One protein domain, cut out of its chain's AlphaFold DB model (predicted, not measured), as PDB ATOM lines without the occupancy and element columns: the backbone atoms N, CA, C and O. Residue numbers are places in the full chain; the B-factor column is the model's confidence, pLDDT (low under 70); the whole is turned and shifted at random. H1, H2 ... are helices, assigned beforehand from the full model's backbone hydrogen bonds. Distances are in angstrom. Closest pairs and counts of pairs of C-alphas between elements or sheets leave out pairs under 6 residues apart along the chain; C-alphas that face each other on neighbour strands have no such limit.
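This is residues 76 to 203 of the 309 residues of an uncharacterized protein of Methanolobus vulcani (UniProt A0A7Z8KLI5). Two layers of helices make an elongated body: H1 and H2, overlapping in part, form a long row, and the side-by-side hairpin of H4 and H5 packs across H1. H3 stands across the end where H2 begins. The printed part has 128 residues with five named helices, H1 to H5: all helix, compact, radius of gyration of the C-alphas 14.9 A, spans 45 by 26 by 22 A.

Find C-alpha 78 at (166.272, 194.500, 195.673); from there H1 runs 24.0 A to residue 94. Next come H2, residues 108 to 128, 29.9 A; H3, residues 140 to 151; and H4, residues 157 to 175, 27.6 A. H5, residues 180 to 201, runs 31.9 A to C-alpha 201 at (174.982, 172.381, 217.412).

Look at Ile 88 and Thr 124, the closest C-alphas of hairpin H1 and H2, 6.6 A apart. H4 and H5 touch at Phe 166 and Cys 189, closest C-alphas 4.8 A apart, a shallow tilt of 24 degrees, opposite ways. H1 touches H4 at a steep tilt of 69 degrees, only just short of about perpendicular; their closest C-alphas, Ser 89 and Ser 170, are 4.7 A apart. H3 touches H2, closest C-alphas His 143 and Tyr 108, 6.3 A. Every O i to N i+4 pair is within hydrogen-bond range in H1, H2, H3 and H5; in H4, 14 of 15.

The farthest C-alphas, Asp 77 and Asn 151, are 46.2 A apart. The printed part has no cut; the links H1 to H2 and H2 to H3 are long. Look for pLDDT under 70 at, among others, residues 145 to 158 and 194 to 203.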
ATOM      1  N   TYR A  76     160.443 191.341 195.895       56.53
ATOM      2  CA  TYR A  76     161.048 191.993 197.050       56.53
ATOM      3  C   TYR A  76     161.999 193.127 196.641       56.53
ATOM      4  O   TYR A  76     162.650 193.073 195.597       56.53
ATOM      5  N   ASP A  77     162.074 194.173 197.467       67.00
ATOM      6  CA  ASP A  77     162.873 195.372 197.205       67.00
ATOM      7  C   ASP A  77     164.372 195.029 197.161       67.00
ATOM      8  O   ASP A  77     165.058 194.951 198.186       67.00
ATOM      9  N   TYR A  78     164.870 194.797 195.946       71.56
ATOM     10  CA  TYR A  78     166.272 194.500 195.673       71.56
ATOM     11  C   TYR A  78     167.208 195.542 196.295       71.56
ATOM     12  O   TYR A  78     168.287 195.177 196.762       71.56
ATOM     13  N   GLU A  79     166.803 196.816 196.371       79.12
ATOM     14  CA  GLU A  79     167.627 197.860 196.987       79.12
ATOM     15  C   GLU A  79     167.821 197.603 198.485       79.12
ATOM     16  O   GLU A  79     168.937 197.743 198.995       79.12
ATOM     17  N   MET A  80     166.778 197.146 199.184       76.19
ATOM     18  CA  MET A  80     166.856 196.790 200.602       76.19
ATOM     19  C   MET A  80     167.697 195.528 200.840       76.19
ATOM     20  O   MET A  80     168.486 195.483 201.791       76.19
ATOM     21  N   ALA A  81     167.572 194.515 199.977       69.38
ATOM     22  CA  ALA A  81     168.400 193.308 200.046       69.38
ATOM     23  C   ALA A  81     169.882 193.624 199.768       69.38
ATOM     24  O   ALA A  81     170.758 193.140 200.491       69.38
ATOM     25  N   ALA A  82     170.156 194.481 198.782       82.06
ATOM     26  CA  ALA A  82     171.489 194.966 198.444       82.06
ATOM     27  C   ALA A  82     172.104 195.806 199.575       82.06
ATOM     28  O   ALA A  82     173.267 195.606 199.922       82.06
ATOM     29  N   GLU A  83     171.340 196.723 200.181       86.62
ATOM     30  CA  GLU A  83     171.793 197.537 201.320       86.62
ATOM     31  C   GLU A  83     172.107 196.664 202.541       86.62
ATOM     32  O   GLU A  83     173.136 196.852 203.188       86.62
ATOM     33  N   THR A  84     171.267 195.666 202.827       79.31
ATOM     34  CA  THR A  84     171.488 194.739 203.945       79.31
ATOM     35  C   THR A  84     172.747 193.899 203.723       79.31
ATOM     36  O   THR A  84     173.609 193.844 204.603       79.31
ATOM     37  N   ALA A  85     172.901 193.303 202.535       78.50
ATOM     38  CA  ALA A  85     174.081 192.517 202.178       78.50
ATOM     39  C   ALA A  85     175.360 193.365 202.226       78.50
ATOM     40  O   ALA A  85     176.376 192.926 202.770       78.50
ATOM     41  N   TYR A  86     175.300 194.597 201.715       90.56
ATOM     42  CA  TYR A  86     176.416 195.536 201.758       90.56
ATOM     43  C   TYR A  86     176.771 195.925 203.195       90.56
ATOM     44  O   TYR A  86     177.930 195.799 203.580       90.56
ATOM     45  N   SER A  87     175.787 196.299 204.024       88.94
ATOM     46  CA  SER A  87     176.028 196.646 205.431       88.94
ATOM     47  C   SER A  87     176.677 195.501 206.206       88.94
ATOM     48  O   SER A  87     177.578 195.766 206.999       88.94
ATOM     49  N   ILE A  88     176.220 194.259 206.012       81.75
ATOM     50  CA  ILE A  88     176.805 193.086 206.674       81.75
ATOM     51  C   ILE A  88     178.229 192.855 206.164       81.75
ATOM     52  O   ILE A  88     179.149 192.666 206.958       81.75
ATOM     53  N   SER A  89     178.425 192.917 204.846       90.69
ATOM     54  CA  SER A  89     179.730 192.699 204.223       90.69
ATOM     55  C   SER A  89     180.768 193.716 204.700       90.69
ATOM     56  O   SER A  89     181.894 193.330 205.017       90.69
ATOM     57  N   THR A  90     180.397 194.998 204.787       91.69
ATOM     58  CA  THR A  90     181.266 196.064 205.306       91.69
ATOM     59  C   THR A  90     181.668 195.792 206.750       91.69
ATOM     60  O   THR A  90     182.854 195.817 207.058       91.69
ATOM     61  N   GLU A  91     180.710 195.455 207.615       88.94
ATOM     62  CA  GLU A  91     180.984 195.171 209.025       88.94
ATOM     63  C   GLU A  91     181.934 193.967 209.193       88.94
ATOM     64  O   GLU A  91     182.891 194.015 209.966       88.94
ATOM     65  N   ILE A  92     181.749 192.920 208.382       86.81
ATOM     66  CA  ILE A  92     182.645 191.756 208.328       86.81
ATOM     67  C   ILE A  92     184.065 192.136 207.884       86.81
ATOM     68  O   ILE A  92     185.038 191.636 208.458       86.81
ATOM     69  N   GLN A  93     184.212 193.005 206.876       88.12
ATOM     70  CA  GLN A  93     185.532 193.486 206.450       88.12
ATOM     71  C   GLN A  93     186.198 194.363 207.507       88.12
ATOM     72  O   GLN A  93     187.404 194.232 207.722       88.12
ATOM     73  N   ASP A  94     185.432 195.209 208.196       90.12
ATOM     74  CA  ASP A  94     185.940 196.094 209.248       90.12
ATOM     75  C   ASP A  94     186.526 195.302 210.426       90.12
ATOM     76  O   ASP A  94     187.509 195.718 211.045       90.12
ATOM     77  N   TYR A  95     185.988 194.109 210.702       85.88
ATOM     78  CA  TYR A  95     186.572 193.189 211.678       85.88
ATOM     79  C   TYR A  95     187.913 192.584 211.245       85.88
ATOM     80  O   TYR A  95     188.615 192.016 212.088       85.88
ATOM     81  N   GLY A  96     188.287 192.690 209.966       87.31
ATOM     82  CA  GLY A  96     189.526 192.131 209.428       87.31
ATOM     83  C   GLY A  96     189.575 190.603 209.501       87.31
ATOM     84  O   GLY A  96     190.654 190.037 209.704       87.31
ATOM     85  N   LEU A  97     188.412 189.947 209.386       86.25
ATOM     86  CA  LEU A  97     188.298 188.496 209.504       86.25
ATOM     87  C   LEU A  97     189.098 187.783 208.412       86.25
ATOM     88  O   LEU A  97     189.156 188.218 207.256       86.25
ATOM     89  N   LYS A  98     189.714 186.662 208.784       88.06
ATOM     90  CA  LYS A  98     190.498 185.829 207.870       88.06
ATOM     91  C   LYS A  98     189.801 184.494 207.621       88.06
ATOM     92  O   LYS A  98     188.981 184.087 208.444       88.06
ATOM     93  N   PRO A  99     190.118 183.821 206.499       86.75
ATOM     94  CA  PRO A  99     189.686 182.450 206.289       86.75
ATOM     95  C   PRO A  99     190.131 181.561 207.450       86.75
ATOM     96  O   PRO A  99     191.285 181.654 207.879       86.75
ATOM     97  N   LEU A 100     189.227 180.707 207.925       82.12
ATOM     98  CA  LEU A 100     189.528 179.760 208.988       82.12
ATOM     99  C   LEU A 100     190.518 178.717 208.479       82.12
ATOM    100  O   LEU A 100     190.398 178.208 207.360       82.12
ATOM    101  N   ASN A 101     191.480 178.367 209.329       80.12
ATOM    102  CA  ASN A 101     192.448 177.313 209.049       80.12
ATOM    103  C   ASN A 101     192.270 176.153 210.033       80.12
ATOM    104  O   ASN A 101     192.562 176.280 211.223       80.12
ATOM    105  N   ILE A 102     191.849 174.996 209.515       72.44
ATOM    106  CA  ILE A 102     191.588 173.774 210.294       72.44
ATOM    107  C   ILE A 102     192.801 173.343 211.119       72.44
ATOM    108  O   ILE A 102     192.646 172.869 212.244       72.44
ATOM    109  N   GLU A 103     194.011 173.533 210.595       77.88
ATOM    110  CA  GLU A 103     195.235 173.154 211.299       77.88
ATOM    111  C   GLU A 103     195.455 174.002 212.556       77.88
ATOM    112  O   GLU A 103     195.952 173.490 213.559       77.88
ATOM    113  N   LEU A 104     195.010 175.262 212.546       76.94
ATOM    114  CA  LEU A 104     195.088 176.145 213.710       76.94
ATOM    115  C   LEU A 104     194.060 175.767 214.780       76.94
ATOM    116  O   LEU A 104     194.317 175.954 215.964       76.94
ATOM    117  N   LEU A 105     192.937 175.147 214.413       74.12
ATOM    118  CA  LEU A 105     191.903 174.737 215.371       74.12
ATOM    119  C   LEU A 105     192.353 173.592 216.303       74.12
ATOM    120  O   LEU A 105     191.664 173.269 217.273       74.12
ATOM    121  N   LYS A 106     193.519 172.982 216.041       77.25
ATOM    122  CA  LYS A 106     194.086 171.907 216.870       77.25
ATOM    123  C   LYS A 106     194.557 172.388 218.247       77.25
ATOM    124  O   LYS A 106     194.509 171.632 219.215       77.25
ATOM    125  N   GLU A 107     194.967 173.646 218.358       84.12
ATOM    126  CA  GLU A 107     195.423 174.249 219.613       84.12
ATOM    127  C   GLU A 107     194.307 175.082 220.245       84.12
ATOM    128  O   GLU A 107     193.662 175.858 219.550       84.12
ATOM    129  N   TYR A 108     194.088 174.983 221.562       81.75
ATOM    130  CA  TYR A 108     192.951 175.653 222.216       81.75
ATOM    131  C   TYR A 108     192.957 177.177 222.045       81.75
ATOM    132  O   TYR A 108     191.927 177.777 221.747       81.75
ATOM    133  N   GLY A 109     194.119 177.817 222.208       83.00
ATOM    134  CA  GLY A 109     194.232 179.272 222.058       83.00
ATOM    135  C   GLY A 109     193.857 179.739 220.650       83.00
ATOM    136  O   GLY A 109     193.146 180.730 220.489       83.00
ATOM    137  N   SER A 110     194.278 178.975 219.647       83.56
ATOM    138  CA  SER A 110     193.963 179.210 218.243       83.56
ATOM    139  C   SER A 110     192.500 178.870 217.937       83.56
ATOM    140  O   SER A 110     191.808 179.688 217.351       83.56
ATOM    141  N   TYR A 111     191.967 177.754 218.440       78.38
ATOM    142  CA  TYR A 111     190.542 177.418 218.368       78.38
ATOM    143  C   TYR A 111     189.659 178.542 218.902       78.38
ATOM    144  O   TYR A 111     188.759 178.995 218.204       78.38
ATOM    145  N   LYS A 112     189.948 179.040 220.107       83.75
ATOM    146  CA  LYS A 112     189.188 180.131 220.715       83.75
ATOM    147  C   LYS A 112     189.241 181.399 219.864       83.75
ATOM    148  O   LYS A 112     188.242 182.102 219.733       83.75
ATOM    149  N   HIS A 113     190.400 181.694 219.276       85.75
ATOM    150  CA  HIS A 113     190.551 182.831 218.376       85.75
ATOM    151  C   HIS A 113     189.703 182.680 217.103       85.75
ATOM    152  O   HIS A 113     188.948 183.586 216.759       85.75
ATOM    153  N   GLU A 114     189.802 181.536 216.435       80.00
ATOM    154  CA  GLU A 114     189.105 181.218 215.186       80.00
ATOM    155  C   GLU A 114     187.579 181.098 215.379       80.00
ATOM    156  O   GLU A 114     186.806 181.714 214.647       80.00
ATOM    157  N   VAL A 115     187.122 180.405 216.427       78.56
ATOM    158  CA  VAL A 115     185.700 180.360 216.819       78.56
ATOM    159  C   VAL A 115     185.194 181.749 217.196       78.56
ATOM    160  O   VAL A 115     184.080 182.124 216.839       78.56
ATOM    161  N   GLY A 116     186.027 182.560 217.851       82.88
ATOM    162  CA  GLY A 116     185.719 183.959 218.123       82.88
ATOM    163  C   GLY A 116     185.481 184.782 216.852       82.88
ATOM    164  O   GLY A 116     184.632 185.672 216.866       82.88
ATOM    165  N   GLN A 117     186.178 184.487 215.750       80.50
ATOM    166  CA  GLN A 117     185.930 185.124 214.450       80.50
ATOM    167  C   GLN A 117     184.579 184.691 213.864       80.50
ATOM    168  O   GLN A 117     183.784 185.548 213.477       80.50
ATOM    169  N   ALA A 118     184.273 183.389 213.879       75.75
ATOM    170  CA  ALA A 118     182.976 182.872 213.438       75.75
ATOM    171  C   ALA A 118     181.807 183.443 214.263       75.75
ATOM    172  O   ALA A 118     180.801 183.877 213.708       75.75
ATOM    173  N   ASN A 119     181.967 183.555 215.584       81.81
ATOM    174  CA  ASN A 119     180.946 184.133 216.458       81.81
ATOM    175  C   ASN A 119     180.689 185.623 216.196       81.81
ATOM    176  O   ASN A 119     179.565 186.075 216.389       81.81
ATOM    177  N   ARG A 120     181.680 186.386 215.716       84.31
ATOM    178  CA  ARG A 120     181.454 187.778 215.281       84.31
ATOM    179  C   ARG A 120     180.613 187.855 214.013       84.31
ATOM    180  O   ARG A 120     179.782 188.751 213.893       84.31
ATOM    181  N   VAL A 121     180.804 186.914 213.086       78.38
ATOM    182  CA  VAL A 121     179.925 186.784 211.916       78.38
ATOM    183  C   VAL A 121     178.502 186.485 212.369       78.38
ATOM    184  O   VAL A 121     177.585 187.191 211.962       78.38
ATOM    185  N   ILE A 122     178.329 185.509 213.263       72.88
ATOM    186  CA  ILE A 122     177.026 185.156 213.838       72.88
ATOM    187  C   ILE A 122     176.369 186.369 214.508       72.88
ATOM    188  O   ILE A 122     175.210 186.661 214.236       72.88
ATOM    189  N   ASP A 123     177.112 187.128 215.318       84.38
ATOM    190  CA  ASP A 123     176.614 188.357 215.949       84.38
ATOM    191  C   ASP A 123     176.143 189.394 214.924       84.38
ATOM    192  O   ASP A 123     175.093 190.014 215.101       84.38
ATOM    193  N   THR A 124     176.895 189.557 213.835       76.69
ATOM    194  CA  THR A 124     176.543 190.485 212.752       76.69
ATOM    195  C   THR A 124     175.266 190.038 212.053       76.69
ATOM    196  O   THR A 124     174.349 190.837 211.858       76.69
ATOM    197  N   LEU A 125     175.180 188.750 211.709       70.31
ATOM    198  CA  LEU A 125     174.000 188.165 211.081       70.31
ATOM    199  C   LEU A 125     172.779 188.301 211.994       70.31
ATOM    200  O   LEU A 125     171.755 188.792 211.539       70.31
ATOM    201  N   ASN A 126     172.901 187.995 213.284       74.62
ATOM    202  CA  ASN A 126     171.813 188.134 214.259       74.62
ATOM    203  C   ASN A 126     171.378 189.588 214.488       74.62
ATOM    204  O   ASN A 126     170.222 189.856 214.803       74.62
ATOM    205  N   GLY A 127     172.307 190.542 214.384       74.44
ATOM    206  CA  GLY A 127     172.005 191.963 214.559       74.44
ATOM    207  C   GLY A 127     171.336 192.603 213.341       74.44
ATOM    208  O   GLY A 127     170.629 193.603 213.480       74.44
ATOM    209  N   LYS A 128     171.582 192.059 212.144       72.62
ATOM    210  CA  LYS A 128     171.166 192.651 210.860       72.62
ATOM    211  C   LYS A 128     170.044 191.878 210.184       72.62
ATOM    212  O   LYS A 128     169.220 192.470 209.492       72.62
ATOM    213  N   MET A 129     170.011 190.570 210.386       64.44
ATOM    214  CA  MET A 129     168.948 189.693 209.937       64.44
ATOM    215  C   MET A 129     168.005 189.423 211.111       64.44
ATOM    216  O   MET A 129     168.423 189.400 212.263       64.44
ATOM    217  N   LYS A 130     166.717 189.199 210.843       56.91
ATOM    218  CA  LYS A 130     165.720 188.883 211.886       56.91
ATOM    219  C   LYS A 130     165.856 187.448 212.433       56.91
ATOM    220  O   LYS A 130     164.880 186.890 212.923       56.91
ATOM    221  N   TYR A 131     167.039 186.852 212.319       57.97
ATOM    222  CA  TYR A 131     167.334 185.482 212.722       57.97
ATOM    223  C   TYR A 131     168.131 185.460 214.020       57.97
ATOM    224  O   TYR A 131     168.814 186.424 214.366       57.97
ATOM    225  N   HIS A 132     168.039 184.341 214.732       67.38
ATOM    226  CA  HIS A 132     168.852 184.078 215.908       67.38
ATOM    227  C   HIS A 132     169.599 182.765 215.712       67.38
ATOM    228  O   HIS A 132     169.029 181.690 215.858       67.38
ATOM    229  N   PHE A 133     170.866 182.873 215.334       63.31
ATOM    230  CA  PHE A 133     171.809 181.770 215.306       63.31
ATOM    231  C   PHE A 133     172.527 181.694 216.648       63.31
ATOM    232  O   PHE A 133     173.053 182.702 217.137       63.31
ATOM    233  N   ASP A 134     172.583 180.503 217.227       69.06
ATOM    234  CA  ASP A 134     173.349 180.271 218.438       69.06
ATOM    235  C   ASP A 134     174.855 180.360 218.169       69.06
ATOM    236  O   ASP A 134     175.366 180.081 217.078       69.06
ATOM    237  N   LYS A 135     175.592 180.807 219.187       76.62
ATOM    238  CA  LYS A 135     177.047 180.941 219.096       76.62
ATOM    239  C   LYS A 135     177.716 179.590 219.245       76.62
ATOM    240  O   LYS A 135     177.365 178.796 220.114       76.62
ATOM    241  N   ILE A 136     178.793 179.399 218.494       75.25
ATOM    242  CA  ILE A 136     179.680 178.255 218.667       75.25
ATOM    243  C   ILE A 136     180.370 178.399 220.038       75.25
ATOM    244  O   ILE A 136     181.044 179.410 220.271       75.25
ATOM    245  N   PRO A 137     180.243 177.423 220.953       75.88
ATOM    246  CA  PRO A 137     180.908 177.481 222.252       75.88
ATOM    247  C   PRO A 137     182.435 177.535 222.094       75.88
ATOM    248  O   PRO A 137     183.004 176.722 221.369       75.88
ATOM    249  N   ASP A 138     183.111 178.467 222.770       82.25
ATOM    250  CA  ASP A 138     184.561 178.704 222.644       82.25
ATOM    251  C   ASP A 138     185.374 178.230 223.868       82.25
ATOM    252  O   ASP A 138     186.535 178.607 224.051       82.25
ATOM    253  N   ASP A 139     184.763 177.402 224.718       83.94
ATOM    254  CA  ASP A 139     185.353 176.889 225.951       83.94
ATOM    255  C   ASP A 139     186.222 175.631 225.740       83.94
ATOM    256  O   ASP A 139     186.171 174.951 224.714       83.94
ATOM    257  N   GLU A 140     187.034 175.298 226.744       79.12
ATOM    258  CA  GLU A 140     187.999 174.193 226.680       79.12
ATOM    259  C   GLU A 140     187.332 172.807 226.577       79.12
ATOM    260  O   GLU A 140     187.879 171.895 225.953       79.12
ATOM    261  N   LEU A 141     186.134 172.617 227.140       78.38
ATOM    262  CA  LEU A 141     185.389 171.364 226.986       78.38
ATOM    263  C   LEU A 141     184.912 171.213 225.537       78.38
ATOM    264  O   LEU A 141     185.012 170.124 224.962       78.38
ATOM    265  N   SER A 142     184.419 172.297 224.946       72.19
ATOM    266  CA  SER A 142     183.991 172.351 223.546       72.19
ATOM    267  C   SER A 142     185.161 172.171 222.584       72.19
ATOM    268  O   SER A 142     185.041 171.395 221.634       72.19
ATOM    269  N   HIS A 143     186.334 172.732 222.899       78.25
ATOM    270  CA  HIS A 143     187.577 172.453 222.179       78.25
ATOM    271  C   HIS A 143     187.988 170.984 222.265       78.25
ATOM    272  O   HIS A 143     188.242 170.356 221.246       78.25
ATOM    273  N   ASN A 144     187.991 170.379 223.453       73.00
ATOM    274  CA  ASN A 144     188.350 168.966 223.602       73.00
ATOM    275  C   ASN A 144     187.383 168.040 222.845       73.00
ATOM    276  O   ASN A 144     187.811 167.082 222.190       73.00
ATOM    277  N   LYS A 145     186.080 168.355 222.863       67.31
ATOM    278  CA  LYS A 145     185.086 167.689 222.006       67.31
ATOM    279  C   LYS A 145     185.436 167.895 220.534       67.31
ATOM    280  O   LYS A 145     185.495 166.923 219.788       67.31
ATOM    281  N   PHE A 146     185.726 169.124 220.124       65.44
ATOM    282  CA  PHE A 146     186.131 169.470 218.767       65.44
ATOM    283  C   PHE A 146     187.376 168.698 218.304       65.44
ATOM    284  O   PHE A 146     187.354 168.111 217.227       65.44
ATOM    285  N   ILE A 147     188.415 168.583 219.131       65.81
ATOM    286  CA  ILE A 147     189.630 167.812 218.836       65.81
ATOM    287  C   ILE A 147     189.341 166.324 218.722       65.81
ATOM    288  O   ILE A 147     189.826 165.681 217.793       65.81
ATOM    289  N   SER A 148     188.516 165.769 219.612       63.91
ATOM    290  CA  SER A 148     188.086 164.372 219.485       63.91
ATOM    291  C   SER A 148     187.364 164.123 218.152       63.91
ATOM    292  O   SER A 148     187.532 163.071 217.538       63.91
ATOM    293  N   LEU A 149     186.645 165.135 217.659       57.16
ATOM    294  CA  LEU A 149     185.893 165.096 216.410       57.16
ATOM    295  C   LEU A 149     186.769 165.337 215.167       57.16
ATOM    296  O   LEU A 149     186.572 164.663 214.154       57.16
ATOM    297  N   ILE A 150     187.766 166.225 215.233       55.62
ATOM    298  CA  ILE A 150     188.782 166.415 214.183       55.62
ATOM    299  C   ILE A 150     189.685 165.194 214.063       55.62
ATOM    300  O   ILE A 150     189.982 164.767 212.954       55.62
ATOM    301  N   ASN A 151     190.089 164.594 215.182       58.69
ATOM    302  CA  ASN A 151     190.890 163.371 215.164       58.69
ATOM    303  C   ASN A 151     190.074 162.163 214.677       58.69
ATOM    304  O   ASN A 151     190.652 161.195 214.191       58.69
ATOM    305  N   SER A 152     188.738 162.239 214.742       53.91
ATOM    306  CA  SER A 152     187.833 161.327 214.025       53.91
ATOM    307  C   SER A 152     187.580 161.725 212.559       53.91
ATOM    308  O   SER A 152     186.872 161.019 211.850       53.91
ATOM    309  N   GLY A 153     188.169 162.838 212.109       48.19
ATOM    310  CA  GLY A 153     188.296 163.268 210.720       48.19
ATOM    311  C   GLY A 153     187.185 164.148 210.145       48.19
ATOM    312  O   GLY A 153     187.276 164.434 208.959       48.19
ATOM    313  N   GLN A 154     186.109 164.499 210.873       55.38
ATOM    314  CA  GLN A 154     184.835 164.667 210.138       55.38
ATOM    315  C   GLN A 154     183.798 165.722 210.580       55.38
ATOM    316  O   GLN A 154     182.853 165.923 209.828       55.38
ATOM    317  N   LYS A 155     183.861 166.420 211.731       53.72
ATOM    318  CA  LYS A 155     182.676 167.222 212.166       53.72
ATOM    319  C   LYS A 155     182.660 168.722 211.827       53.72
ATOM    320  O   LYS A 155     181.573 169.256 211.692       53.72
ATOM    321  N   TYR A 156     183.799 169.398 211.674       53.97
ATOM    322  CA  TYR A 156     183.824 170.871 211.534       53.97
ATOM    323  C   TYR A 156     184.378 171.391 210.206       53.97
ATOM    324  O   TYR A 156     184.339 172.595 209.969       53.97
ATOM    325  N   LEU A 157     184.850 170.491 209.339       62.41
ATOM    326  CA  LEU A 157     185.195 170.804 207.947       62.41
ATOM    327  C   LEU A 157     184.063 171.567 207.231       62.41
ATOM    328  O   LEU A 157     184.354 172.627 206.689       62.41
ATOM    329  N   PRO A 158     182.786 171.138 207.350       65.06
ATOM    330  CA  PRO A 158     181.650 171.871 206.791       65.06
ATOM    331  C   PRO A 158     181.603 173.363 207.141       65.06
ATOM    332  O   PRO A 158     181.539 174.185 206.236       65.06
ATOM    333  N   ILE A 159     181.711 173.722 208.433       71.75
ATOM    334  CA  ILE A 159     181.677 175.132 208.873       71.75
ATOM    335  C   ILE A 159     182.848 175.919 208.309       71.75
ATOM    336  O   ILE A 159     182.689 177.091 207.989       71.75
ATOM    337  N   VAL A 160     184.036 175.319 208.234       78.12
ATOM    338  CA  VAL A 160     185.207 176.033 207.720       78.12
ATOM    339  C   VAL A 160     184.987 176.422 206.265       78.12
ATOM    340  O   VAL A 160     185.229 177.575 205.906       78.12
ATOM    341  N   ASP A 161     184.492 175.492 205.455       79.31
ATOM    342  CA  ASP A 161     184.256 175.741 204.038       79.31
ATOM    343  C   ASP A 161     183.121 176.755 203.838       79.31
ATOM    344  O   ASP A 161     183.333 177.769 203.171       79.31
ATOM    345  N   SER A 162     181.968 176.577 204.495       76.19
ATOM    346  CA  SER A 162     180.847 177.521 204.376       76.19
ATOM    347  C   SER A 162     181.160 178.907 204.947       76.19
ATOM    348  O   SER A 162     180.776 179.914 204.350       76.19
ATOM    349  N   TYR A 163     181.942 179.003 206.029       83.69
ATOM    350  CA  TYR A 163     182.440 180.284 206.540       83.69
ATOM    351  C   TYR A 163     183.365 180.966 205.530       83.69
ATOM    352  O   TYR A 163     183.227 182.161 205.265       83.69
ATOM    353  N   ASN A 164     184.317 180.222 204.961       88.31
ATOM    354  CA  ASN A 164     185.282 180.771 204.011       88.31
ATOM    355  C   ASN A 164     184.588 181.246 202.732       88.31
ATOM    356  O   ASN A 164     184.926 182.309 202.202       88.31
ATOM    357  N   GLU A 165     183.593 180.497 202.262       85.12
ATOM    358  CA  GLU A 165     182.749 180.896 201.142       85.12
ATOM    359  C   GLU A 165     181.909 182.129 201.456       85.12
ATOM    360  O   GLU A 165     181.874 183.055 200.643       85.12
ATOM    361  N   PHE A 166     181.290 182.196 202.637       85.25
ATOM    362  CA  PHE A 166     180.543 183.372 203.071       85.25
ATOM    363  C   PHE A 166     181.437 184.616 203.148       85.25
ATOM    364  O   PHE A 166     181.105 185.660 202.574       85.25
ATOM    365  N   LEU A 167     182.623 184.492 203.747       91.75
ATOM    366  CA  LEU A 167     183.615 185.565 203.808       91.75
ATOM    367  C   LEU A 167     184.049 186.019 202.405       91.75
ATOM    368  O   LEU A 167     184.244 187.212 202.169       91.75
ATOM    369  N   ASN A 168     184.195 185.082 201.465       92.06
ATOM    370  CA  ASN A 168     184.530 185.400 200.081       92.06
ATOM    371  C   ASN A 168     183.362 186.080 199.345       92.06
ATOM    372  O   ASN A 168     183.568 187.089 198.679       92.06
ATOM    373  N   SER A 169     182.134 185.587 199.516       84.75
ATOM    374  CA  SER A 169     180.932 186.184 198.918       84.75
ATOM    375  C   SER A 169     180.687 187.618 199.401       84.75
ATOM    376  O   SER A 169     180.336 188.484 198.605       84.75
ATOM    377  N   SER A 170     180.998 187.901 200.672       89.38
ATOM    378  CA  SER A 170     180.925 189.245 201.257       89.38
ATOM    379  C   SER A 170     181.859 190.237 200.553       89.38
ATOM    380  O   SER A 170     181.519 191.404 200.376       89.38
ATOM    381  N   LYS A 171     183.035 189.787 200.090       92.62
ATOM    382  CA  LYS A 171     183.959 190.645 199.322       92.62
ATOM    383  C   LYS A 171     183.356 191.054 197.984       92.62
ATOM    384  O   LYS A 171     183.409 192.226 197.635       92.62
ATOM    385  N   TYR A 172     182.715 190.121 197.283       91.00
ATOM    386  CA  TYR A 172     182.098 190.406 195.985       91.00
ATOM    387  C   TYR A 172     180.958 191.425 196.074       91.00
ATOM    388  O   TYR A 172     180.794 192.233 195.161       91.00
ATOM    389  N   VAL A 173     180.204 191.436 197.178       90.00
ATOM    390  CA  VAL A 173     179.171 192.459 197.425       90.00
ATOM    391  C   VAL A 173     179.783 193.851 197.616       90.00
ATOM    392  O   VAL A 173     179.196 194.843 197.187       90.00
ATOM    393  N   ILE A 174     180.959 193.948 198.241       92.88
ATOM    394  CA  ILE A 174     181.668 195.227 198.400       92.88
ATOM    395  C   ILE A 174     182.244 195.705 197.071       92.88
ATOM    396  O   ILE A 174     182.157 196.896 196.770       92.88
ATOM    397  N   ASP A 175     182.819 194.784 196.296       92.75
ATOM    398  CA  ASP A 175     183.436 195.086 195.004       92.75
ATOM    399  C   ASP A 175     182.402 195.583 193.982       92.75
ATOM    400  O   ASP A 175     182.684 196.512 193.222       92.75
ATOM    401  N   ASP A 176     181.197 195.000 193.979       91.88
ATOM    402  CA  ASP A 176     180.089 195.440 193.130       91.88
ATOM    403  C   ASP A 176     178.728 195.244 193.812       91.88
ATOM    404  O   ASP A 176     178.079 194.199 193.706       91.88
ATOM    405  N   ARG A 177     178.279 196.310 194.483       87.25
ATOM    406  CA  ARG A 177     177.015 196.365 195.227       87.25
ATOM    407  C   ARG A 177     175.771 196.255 194.336       87.25
ATOM    408  O   ARG A 177     174.702 195.923 194.837       87.25
ATOM    409  N   ASN A 178     175.867 196.552 193.043       86.50
ATOM    410  CA  ASN A 178     174.698 196.540 192.158       86.50
ATOM    411  C   ASN A 178     174.536 195.210 191.417       86.50
ATOM    412  O   ASN A 178     173.530 195.020 190.730       86.50
ATOM    413  N   ASN A 179     175.489 194.291 191.566       86.31
ATOM    414  CA  ASN A 179     175.460 192.994 190.916       86.31
ATOM    415  C   ASN A 179     174.517 192.020 191.644       86.31
ATOM    416  O   ASN A 179     174.792 191.574 192.760       86.31
ATOM    417  N   GLN A 180     173.419 191.669 190.969       75.88
ATOM    418  CA  GLN A 180     172.376 190.802 191.522       75.88
ATOM    419  C   GLN A 180     172.901 189.405 191.860       75.88
ATOM    420  O   GLN A 180     172.519 188.845 192.887       75.88
ATOM    421  N   ASP A 181     173.817 188.870 191.053       74.44
ATOM    422  CA  ASP A 181     174.399 187.546 191.272       74.44
ATOM    423  C   ASP A 181     175.317 187.541 192.498       74.44
ATOM    424  O   ASP A 181     175.295 186.588 193.279       74.44
ATOM    425  N   ASN A 182     176.074 188.622 192.729       81.19
ATOM    426  CA  ASN A 182     176.907 188.759 193.929       81.19
ATOM    427  C   ASN A 182     176.053 188.805 195.199       81.19
ATOM    428  O   ASN A 182     176.373 188.137 196.184       81.19
ATOM    429  N   ILE A 183     174.950 189.556 195.168       71.62
ATOM    430  CA  ILE A 183     174.014 189.658 196.294       71.62
ATOM    431  C   ILE A 183     173.301 188.327 196.531       71.62
ATOM    432  O   ILE A 183     173.241 187.858 197.667       71.62
ATOM    433  N   ARG A 184     172.826 187.669 195.469       69.50
ATOM    434  CA  ARG A 184     172.224 186.333 195.553       69.50
ATOM    435  C   ARG A 184     173.199 185.331 196.168       69.50
ATOM    436  O   ARG A 184     172.847 184.627 197.112       69.50
ATOM    437  N   ARG A 185     174.437 185.296 195.670       70.94
ATOM    438  CA  ARG A 185     175.495 184.416 196.177       70.94
ATOM    439  C   ARG A 185     175.801 184.681 197.647       70.94
ATOM    440  O   ARG A 185     175.997 183.726 198.389       70.94
ATOM    441  N   PHE A 186     175.827 185.944 198.066       79.19
ATOM    442  CA  PHE A 186     176.014 186.311 199.467       79.19
ATOM    443  C   PHE A 186     174.948 185.690 200.371       79.19
ATOM    444  O   PHE A 186     175.299 185.042 201.356       79.19
ATOM    445  N   TYR A 187     173.666 185.825 200.020       65.94
ATOM    446  CA  TYR A 187     172.585 185.248 200.820       65.94
ATOM    447  C   TYR A 187     172.638 183.721 200.835       65.94
ATOM    448  O   TYR A 187     172.527 183.141 201.913       65.94
ATOM    449  N   ILE A 188     172.912 183.085 199.688       66.88
ATOM    450  CA  ILE A 188     173.108 181.630 199.622       66.88
ATOM    451  C   ILE A 188     174.228 181.219 200.576       66.88
ATOM    452  O   ILE A 188     173.998 180.404 201.459       66.88
ATOM    453  N   CYS A 189     175.419 181.810 200.475       70.25
ATOM    454  CA  CYS A 189     176.530 181.444 201.352       70.25
ATOM    455  C   CYS A 189     176.235 181.725 202.839       70.25
ATOM    456  O   CYS A 189     176.642 180.936 203.689       70.25
ATOM    457  N   ALA A 190     175.507 182.802 203.163       67.88
ATOM    458  CA  ALA A 190     175.075 183.098 204.533       67.88
ATOM    459  C   ALA A 190     174.146 182.003 205.074       67.88
ATOM    460  O   ALA A 190     174.296 181.544 206.206       67.88
ATOM    461  N   PHE A 191     173.216 181.559 204.233       62.81
ATOM    462  CA  PHE A 191     172.302 180.477 204.534       62.81
ATOM    463  C   PHE A 191     173.020 179.136 204.717       62.81
ATOM    464  O   PHE A 191     172.789 178.447 205.708       62.81
ATOM    465  N   LEU A 192     173.944 178.792 203.816       65.38
ATOM    466  CA  LEU A 192     174.743 177.568 203.925       65.38
ATOM    467  C   LEU A 192     175.541 177.532 205.236       65.38
ATOM    468  O   LEU A 192     175.568 176.507 205.920       65.38
ATOM    469  N   LEU A 193     176.138 178.665 205.617       70.50
ATOM    470  CA  LEU A 193     176.839 178.810 206.891       70.50
ATOM    471  C   LEU A 193     175.896 178.605 208.087       70.50
ATOM    472  O   LEU A 193     176.236 177.872 209.015       70.50
ATOM    473  N   ALA A 194     174.708 179.210 208.059       61.59
ATOM    474  CA  ALA A 194     173.701 179.038 209.104       61.59
ATOM    475  C   ALA A 194     173.267 177.572 209.270       61.59
ATOM    476  O   ALA A 194     173.201 177.071 210.395       61.59
ATOM    477  N   VAL A 195     173.028 176.868 208.159       59.97
ATOM    478  CA  VAL A 195     172.688 175.437 208.166       59.97
ATOM    479  C   VAL A 195     173.812 174.611 208.787       59.97
ATOM    480  O   VAL A 195     173.549 173.780 209.653       59.97
ATOM    481  N   ASP A 196     175.065 174.845 208.393       64.31
ATOM    482  CA  ASP A 196     176.201 174.102 208.941       64.31
ATOM    483  C   ASP A 196     176.381 174.346 210.454       64.31
ATOM    484  O   ASP A 196     176.658 173.396 211.194       64.31
ATOM    485  N   ILE A 197     176.165 175.579 210.936       63.25
ATOM    486  CA  ILE A 197     176.175 175.911 212.373       63.25
ATOM    487  C   ILE A 197     175.086 175.124 213.114       63.25
ATOM    488  O   ILE A 197     175.396 174.396 214.065       63.25
ATOM    489  N   ALA A 198     173.842 175.188 212.632       57.12
ATOM    490  CA  ALA A 198     172.706 174.501 213.246       57.12
ATOM    491  C   ALA A 198     172.879 172.969 213.261       57.12
ATOM    492  O   ALA A 198     172.568 172.293 214.248       57.12
ATOM    493  N   LEU A 199     173.423 172.388 212.185       57.78
ATOM    494  CA  LEU A 199     173.695 170.949 212.094       57.78
ATOM    495  C   LEU A 199     174.757 170.484 213.096       57.78
ATOM    496  O   LEU A 199     174.694 169.354 213.605       57.78
ATOM    497  N   ILE A 200     175.746 171.331 213.381       62.09
ATOM    498  CA  ILE A 200     176.811 171.018 214.331       62.09
ATOM    499  C   ILE A 200     176.329 171.116 215.771       62.09
ATOM    500  O   ILE A 200     176.636 170.201 216.551       62.09
ATOM    501  N   GLU A 201     175.557 172.153 216.088       56.97
ATOM    502  CA  GLU A 201     174.982 172.381 217.412       56.97
ATOM    503  C   GLU A 201     173.988 171.284 217.802       56.97
ATOM    504  O   GLU A 201     174.203 170.579 218.792       56.97
ATOM    505  N   SER A 202     172.973 171.044 216.964       53.38
ATOM    506  CA  SER A 202     171.941 170.020 217.200       53.38
ATOM    507  C   SER A 202     172.509 168.593 217.269       53.38
ATOM    508  O   SER A 202     171.840 167.637 217.689       53.38
ATOM    509  N   GLY A 203     173.749 168.409 216.794       55.44
ATOM    510  CA  GLY A 203     174.301 167.101 216.474       55.44
ATOM    511  C   GLY A 203     173.459 166.371 215.425       55.44
ATOM    512  O   GLY A 203     173.527 165.142 215.363       55.44
TER     513      GLY A 203